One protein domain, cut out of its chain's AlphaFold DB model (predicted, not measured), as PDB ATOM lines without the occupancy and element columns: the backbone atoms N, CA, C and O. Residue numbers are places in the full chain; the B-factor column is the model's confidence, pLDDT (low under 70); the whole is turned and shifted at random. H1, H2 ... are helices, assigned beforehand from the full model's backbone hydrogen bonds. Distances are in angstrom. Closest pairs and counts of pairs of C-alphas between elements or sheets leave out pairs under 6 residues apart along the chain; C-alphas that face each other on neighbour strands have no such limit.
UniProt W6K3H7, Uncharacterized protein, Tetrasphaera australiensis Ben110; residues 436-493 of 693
ATOM      1  N   GLY A 436     148.127 155.463 114.304       90.31
ATOM      2  CA  GLY A 436     148.993 155.743 115.454       90.31
ATOM      3  C   GLY A 436     150.223 154.831 115.519       90.31
ATOM      4  O   GLY A 436     151.331 155.316 115.728       90.31
ATOM      5  N   GLU A 437     150.054 153.528 115.266       91.62
ATOM      6  CA  GLU A 437     151.180 152.584 115.182       91.62
ATOM      7  C   GLU A 437     152.108 152.904 114.006       91.62
ATOM      8  O   GLU A 437     153.322 152.797 114.150       91.62
ATOM      9  N   ARG A 438     151.559 153.324 112.855       93.88
ATOM     10  CA  ARG A 438     152.360 153.737 111.691       93.88
ATOM     11  C   ARG A 438     153.244 154.933 112.028       93.88
ATOM     12  O   ARG A 438     154.436 154.886 111.744       93.88
ATOM     13  N   GLN A 439     152.675 155.966 112.654       93.12
ATOM     14  CA  GLN A 439     153.420 157.165 113.036       93.12
ATOM     15  C   GLN A 439     154.508 156.846 114.067       93.12
ATOM     16  O   GLN A 439     155.664 157.211 113.874       93.12
ATOM     17  N   HIS A 440     154.157 156.103 115.120       92.88
ATOM     18  CA  HIS A 440     155.106 155.731 116.167       92.88
ATOM     19  C   HIS A 440     156.262 154.874 115.627       92.88
ATOM     20  O   HIS A 440     157.425 155.130 115.937       92.88
ATOM     21  N   LEU A 441     155.955 153.891 114.770       93.88
ATOM     22  CA  LEU A 441     156.967 153.061 114.118       93.88
ATOM     23  C   LEU A 441     157.861 153.885 113.186       93.88
ATOM     24  O   LEU A 441     159.064 153.648 113.154       93.88
ATOM     25  N   TYR A 442     157.299 154.834 112.433       95.00
ATOM     26  CA  TYR A 442     158.069 155.698 111.539       95.00
ATOM     27  C   TYR A 442     159.095 156.538 112.306       95.00
ATOM     28  O   TYR A 442     160.277 156.493 111.974       95.00
ATOM     29  N   GLU A 443     158.664 157.243 113.352       93.44
ATOM     30  CA  GLU A 443     159.534 158.097 114.169       93.44
ATOM     31  C   GLU A 443     160.670 157.289 114.809       93.44
ATOM     32  O   GLU A 443     161.847 157.619 114.646       93.44
ATOM     33  N   ALA A 444     160.333 156.168 115.452       93.81
ATOM     34  CA  ALA A 444     161.327 155.294 116.066       93.81
ATOM     35  C   ALA A 444     162.289 154.678 115.035       93.81
ATOM     36  O   ALA A 444     163.488 154.544 115.299       93.81
ATOM     37  N   ALA A 445     161.787 154.317 113.848       94.31
ATOM     38  CA  ALA A 445     162.609 153.779 112.775       94.31
ATOM     39  C   ALA A 445     163.570 154.831 112.210       94.31
ATOM     40  O   ALA A 445     164.736 154.504 112.016       94.31
ATOM     41  N   VAL A 446     163.141 156.078 111.980       94.19
ATOM     42  CA  VAL A 446     164.029 157.160 111.504       94.19
ATOM     43  C   VAL A 446     165.203 157.352 112.464       94.19
ATOM     44  O   VAL A 446     166.357 157.388 112.030       94.19
ATOM     45  N   ASP A 447     164.928 157.383 113.766       91.94
ATOM     46  CA  ASP A 447     165.945 157.524 114.806       91.94
ATOM     47  C   ASP A 447     166.927 156.344 114.831       91.94
ATOM     48  O   ASP A 447     168.150 156.529 114.840       91.94
ATOM     49  N   ALA A 448     166.405 155.115 114.843       92.94
ATOM     50  CA  ALA A 448     167.218 153.906 114.903       92.94
ATOM     51  C   ALA A 448     168.063 153.706 113.637       92.94
ATOM     52  O   ALA A 448     169.258 153.408 113.724       92.94
ATOM     53  N   LEU A 449     167.466 153.922 112.463       94.25
ATOM     54  CA  LEU A 449     168.129 153.801 111.168       94.25
ATOM     55  C   LEU A 449     169.201 154.877 110.987       94.25
ATOM     56  O   LEU A 449     170.283 154.554 110.510       94.25
ATOM     57  N   SER A 450     168.958 156.119 111.422       92.44
ATOM     58  CA  SER A 450     169.972 157.182 111.374       92.44
ATOM     59  C   SER A 450     171.214 156.800 112.177       92.44
ATOM     60  O   SER A 450     172.329 156.858 111.655       92.44
ATOM     61  N   ARG A 451     171.027 156.311 113.413       91.38
ATOM     62  CA  ARG A 451     172.135 155.826 114.254       91.38
ATOM     63  C   ARG A 451     172.876 154.660 113.603       91.38
ATOM     64  O   ARG A 451     174.098 154.703 113.516       91.38
ATOM     65  N   ALA A 452     172.153 153.653 113.116       91.69
ATOM     66  CA  ALA A 452     172.754 152.483 112.471       91.69
ATOM     67  C   ALA A 452     173.493 152.832 111.167       91.69
ATOM     68  O   ALA A 452     174.489 152.194 110.825       91.69
ATOM     69  N   TRP A 453     173.037 153.863 110.452       90.88
ATOM     70  CA  TRP A 453     173.673 154.353 109.231       90.88
ATOM     71  C   TRP A 453     174.819 155.342 109.484       90.88
ATOM     72  O   TRP A 453     175.431 155.819 108.527       90.88
ATOM     73  N   ASN A 454     175.153 155.634 110.747       88.56
ATOM     74  CA  ASN A 454     176.118 156.663 111.150       88.56
ATOM     75  C   ASN A 454     175.772 158.064 110.611       88.56
ATOM     76  O   ASN A 454     176.658 158.846 110.266       88.56
ATOM     77  N   HIS A 455     174.480 158.386 110.536       83.44
ATOM     78  CA  HIS A 455     173.976 159.702 110.161       83.44
ATOM     79  C   HIS A 455     173.369 160.413 111.378       83.44
ATOM     80  O   HIS A 455     172.730 159.795 112.229       83.44
ATOM     81  N   THR A 456     173.562 161.731 111.473       77.88
ATOM     82  CA  THR A 456     172.885 162.532 112.501       77.88
ATOM     83  C   THR A 456     171.487 162.850 111.999       77.88
ATOM     84  O   THR A 456     171.359 163.600 111.036       77.88
ATOM     85  N   ALA A 457     170.464 162.274 112.635       67.88
ATOM     86  CA  ALA A 457     169.074 162.508 112.256       67.88
ATOM     87  C   ALA A 457     168.770 164.016 112.225       67.88
ATOM     88  O   ALA A 457     169.047 164.736 113.190       67.88
ATOM     89  N   GLY A 458     168.216 164.488 111.108       68.75
ATOM     90  CA  GLY A 458     167.624 165.819 111.031       68.75
ATOM     91  C   GLY A 458     166.274 165.871 111.752       68.75
ATOM     92  O   GLY A 458     165.848 164.913 112.395       68.75
ATOM     93  N   THR A 459     165.554 166.985 111.624       73.25
ATOM     94  CA  THR A 459     164.148 167.037 112.055       73.25
ATOM     95  C   THR A 459     163.341 165.989 111.287       73.25
ATOM     96  O   THR A 459     163.430 165.932 110.059       73.25
ATOM     97  N   VAL A 460     162.571 165.161 112.003       71.81
ATOM     98  CA  VAL A 460     161.701 164.145 111.395       71.81
ATOM     99  C   VAL A 460     160.703 164.838 110.469       71.81
ATOM    100  O   VAL A 460     159.959 165.725 110.890       71.81
ATOM    101  N   GLU A 461     160.722 164.462 109.191       74.69
ATOM    102  CA  GLU A 461     159.800 164.992 108.194       74.69
ATOM    103  C   GLU A 461     158.390 164.455 108.466       74.69
ATOM    104  O   GLU A 461     158.201 163.262 108.702       74.69
ATOM    105  N   GLN A 462     157.380 165.329 108.441       75.81
ATOM    106  CA  GLN A 462     155.995 164.878 108.521       75.81
ATOM    107  C   GLN A 462     155.554 164.355 107.156       75.81
ATOM    108  O   GLN A 462     155.261 165.130 106.247       75.81
ATOM    109  N   ILE A 463     155.498 163.032 107.034       82.75
ATOM    110  CA  ILE A 463     154.949 162.344 105.869       82.75
ATOM    111  C   ILE A 463     153.531 161.842 106.150       82.75
ATOM    112  O   ILE A 463     153.207 161.429 107.262       82.75
ATOM    113  N   ASP A 464     152.683 161.849 105.123       85.88
ATOM    114  CA  ASP A 464     151.354 161.246 105.205       85.88
ATOM    115  C   ASP A 464     151.456 159.712 105.118       85.88
ATOM    116  O   ASP A 464     151.840 159.151 104.086       85.88
ATOM    117  N   LEU A 465     151.107 159.035 106.218       89.88
ATOM    118  CA  LEU A 465     151.129 157.576 106.366       89.88
ATOM    119  C   LEU A 465     149.735 156.928 106.271       89.88
ATOM    120  O   LEU A 465     149.572 155.754 106.624       89.88
ATOM    121  N   HIS A 466     148.712 157.655 105.808       88.69
ATOM    122  CA  HIS A 466     147.348 157.128 105.703       88.69
ATOM    123  C   HIS A 466     147.151 156.141 104.544       88.69
ATOM    124  O   HIS A 466     146.275 155.280 104.630       88.69
ATOM    125  N   ASP A 467     147.987 156.213 103.505       88.62
ATOM    126  CA  ASP A 467     147.912 155.341 102.327       88.62
ATOM    127  C   ASP A 467     148.030 153.840 102.679       88.62
ATOM    128  O   ASP A 467     148.722 153.443 103.626       88.62
ATOM    129  N   GLN A 468     147.363 152.994 101.888       85.19
ATOM    130  CA  GLN A 468     147.354 151.538 102.029       85.19
ATOM    131  C   GLN A 468     148.764 150.919 101.984       85.19
ATOM    132  O   GLN A 468     149.038 149.923 102.653       85.19
ATOM    133  N   GLN A 469     149.706 151.521 101.254       86.75
ATOM    134  CA  GLN A 469     151.091 151.040 101.178       86.75
ATOM    135  C   GLN A 469     151.823 151.030 102.536       86.75
ATOM    136  O   GLN A 469     152.817 150.316 102.696       86.75
ATOM    137  N   TYR A 470     151.314 151.773 103.525       90.81
ATOM    138  CA  TYR A 470     151.851 151.857 104.887       90.81
ATOM    139  C   TYR A 470     151.101 150.976 105.896       90.81
ATOM    140  O   TYR A 470     151.371 151.034 107.092       90.81
ATOM    141  N   GLU A 471     150.185 150.116 105.444       88.69
ATOM    142  CA  GLU A 471     149.475 149.163 106.312       88.69
ATOM    143  C   GLU A 471     150.390 148.111 106.943       88.69
ATOM    144  O   GLU A 471     150.023 147.493 107.942       88.69
ATOM    145  N   THR A 472     151.581 147.901 106.378       89.25
ATOM    146  CA  THR A 472     152.551 146.914 106.860       89.25
ATOM    147  C   THR A 472     153.743 147.583 107.535       89.25
ATOM    148  O   THR A 472     154.201 148.641 107.099       89.25
ATOM    149  N   ALA A 473     154.312 146.919 108.546       90.25
ATOM    150  CA  ALA A 473     155.514 147.391 109.233       90.25
ATOM    151  C   ALA A 473     156.676 147.648 108.260       90.25
ATOM    152  O   ALA A 473     157.379 148.653 108.372       90.25
ATOM    153  N   LEU A 474     156.853 146.780 107.259       91.25
ATOM    154  CA  LEU A 474     157.883 146.961 106.239       91.25
ATOM    155  C   LEU A 474     157.615 148.179 105.338       91.25
ATOM    156  O   LEU A 474     158.560 148.883 105.003       91.25
ATOM    157  N   GLY A 475     156.355 148.457 104.987       92.12
ATOM    158  CA  GLY A 475     155.983 149.642 104.206       92.12
ATOM    159  C   GLY A 475     156.332 150.950 104.919       92.12
ATOM    160  O   GLY A 475     156.955 151.829 104.325       92.12
ATOM    161  N   VAL A 476     156.014 151.043 106.214       93.88
ATOM    162  CA  VAL A 476     156.414 152.175 107.072       93.88
ATOM    163  C   VAL A 476     157.939 152.270 107.173       93.88
ATOM    164  O   VAL A 476     158.514 153.347 107.026       93.88
ATOM    165  N   THR A 477     158.613 151.132 107.349       94.44
ATOM    166  CA  THR A 477     160.077 151.091 107.463       94.44
ATOM    167  C   THR A 477     160.775 151.523 106.168       94.44
ATOM    168  O   THR A 477     161.804 152.192 106.228       94.44
ATOM    169  N   TYR A 478     160.222 151.208 104.989       95.12
ATOM    170  CA  TYR A 478     160.745 151.719 103.719       95.12
ATOM    171  C   TYR A 478     160.694 153.248 103.655       95.12
ATOM    172  O   TYR A 478     161.653 153.863 103.195       95.12
ATOM    173  N   ALA A 479     159.609 153.868 104.131       94.12
ATOM    174  CA  ALA A 479     159.499 155.324 104.173       94.12
ATOM    175  C   ALA A 479     160.502 155.953 105.149       94.12
ATOM    176  O   ALA A 479     161.136 156.957 104.816       94.12
ATOM    177  N   ALA A 480     160.690 155.341 106.322       94.50
ATOM    178  CA  ALA A 480     161.701 155.770 107.287       94.50
ATOM    179  C   ALA A 480     163.114 155.693 106.692       94.50
ATOM    180  O   ALA A 480     163.856 156.671 106.742       94.50
ATOM    181  N   LEU A 481     163.465 154.573 106.052       94.50
ATOM    182  CA  LEU A 481     164.772 154.404 105.419       94.50
ATOM    183  C   LEU A 481     165.001 155.412 104.283       94.50
ATOM    184  O   LEU A 481     166.060 156.029 104.219       94.50
ATOM    185  N   ASP A 482     164.011 155.614 103.412       93.44
ATOM    186  CA  ASP A 482     164.083 156.620 102.347       93.44
ATOM    187  C   ASP A 482     164.309 158.032 102.915       93.44
ATOM    188  O   ASP A 482     165.147 158.768 102.401       93.44
ATOM    189  N   THR A 483     163.642 158.377 104.024       91.69
ATOM    190  CA  THR A 483     163.849 159.655 104.728       91.69
ATOM    191  C   THR A 483     165.306 159.807 105.174       91.69
ATOM    192  O   THR A 483     165.953 160.799 104.837       91.69
ATOM    193  N   VAL A 484     165.852 158.805 105.874       92.25
ATOM    194  CA  VAL A 484     167.237 158.828 106.380       92.25
ATOM    195  C   VAL A 484     168.245 158.967 105.239       92.25
ATOM    196  O   VAL A 484     169.158 159.789 105.311       92.25
ATOM    197  N   LEU A 485     168.068 158.209 104.155       90.56
ATOM    198  CA  LEU A 485     168.994 158.235 103.022       90.56
ATOM    199  C   LEU A 485     168.932 159.560 102.248       90.56
ATOM    200  O   LEU A 485     169.962 160.042 101.788       90.56
ATOM    201  N   ARG A 486     167.759 160.195 102.131       88.88
ATOM    202  CA  ARG A 486     167.648 161.533 101.522       88.88
ATOM    203  C   ARG A 486     168.295 162.619 102.376       88.88
ATOM    204  O   ARG A 486     168.956 163.498 101.826       88.88
ATOM    205  N   GLN A 487     168.112 162.566 103.697       87.88
ATOM    206  CA  GLN A 487     168.756 163.506 104.620       87.88
ATOM    207  C   GLN A 487     170.282 163.402 104.529       87.88
ATOM    208  O   GLN A 487     170.964 164.423 104.433       87.88
ATOM    209  N   GLU A 488     170.805 162.180 104.455       87.56
ATOM    210  CA  GLU A 488     172.231 161.920 104.271       87.56
ATOM    211  C   GLU A 488     172.754 162.488 102.946       87.56
ATOM    212  O   GLU A 488     173.727 163.248 102.941       87.56
ATOM    213  N   MET A 489     172.045 162.242 101.840       84.88
ATOM    214  CA  MET A 489     172.414 162.791 100.535       84.88
ATOM    215  C   MET A 489     172.423 164.321 100.535       84.88
ATOM    216  O   MET A 489     173.343 164.930  99.993       84.88
ATOM    217  N   LYS A 490     171.422 164.952 101.155       84.06
ATOM    218  CA  LYS A 490     171.325 166.412 101.258       84.06
ATOM    219  C   LYS A 490     172.438 167.003 102.121       84.06
ATOM    220  O   LYS A 490     172.939 168.081 101.808       84.06
ATOM    221  N   ALA A 491     172.841 166.301 103.179       84.06
ATOM    222  CA  ALA A 491     173.957 166.706 104.026       84.06
ATOM    223  C   ALA A 491     175.304 166.626 103.284       84.06
ATOM    224  O   ALA A 491     176.120 167.538 103.403       84.06
ATOM    225  N   ASN A 492     175.516 165.579 102.479       81.94
ATOM    226  CA  ASN A 492     176.750 165.393 101.709       81.94
ATOM    227  C   ASN A 492     176.806 166.257 100.437       81.94
ATOM    228  O   ASN A 492     177.884 166.675 100.007       81.94
ATOM    229  N   HIS A 493     175.651 166.541  99.832       80.06
ATOM    230  CA  HIS A 493     175.528 167.264  98.568       80.06
ATOM    231  C   HIS A 493     174.407 168.321  98.625       80.06
ATOM    232  O   HIS A 493     173.374 168.165  97.973       80.06
TER     233      HIS A 493
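This is residues 436 to 493 of the 693 residues of an uncharacterized protein of Tetrasphaera australiensis Ben110 (UniProt W6K3H7). Two helices, H1 and then H2, cross near their middles as a slanted X and run the same way, and a long loop, residues 453 to 472, runs back along one side of the pair from the end of H1 to the start of H2. The printed part has 58 residues with two named helices and no named strand; its class is all helix. It is compact, with a radius of gyration of the C-alphas of 11.1 A, yet elongated, spanning 32 by 18 by 17 A.

H1, residues 436 to 452, touches H2, residues 473 to 492; their closest C-alphas, those of Val 446 and Ala 480, are 5.0 A apart. Their lines stand at a steep tilt of 43 degrees. In H1 and H2 every O i to N i+4 pair is within hydrogen-bond range.

H1 begins at C-alpha 436 (148.993, 155.743, 115.454) and is 24.2 A long from first to last C-alpha. H2 is 28.8 A long and ends at C-alpha 492 (176.750, 165.393, 101.709).

The two C-alphas farthest apart, those of Gly 436 and His 493, are 33.5 A apart. The printed part has no cut, and the link from H1 to H2 is long. Residues 457 to 458 have pLDDT under 70.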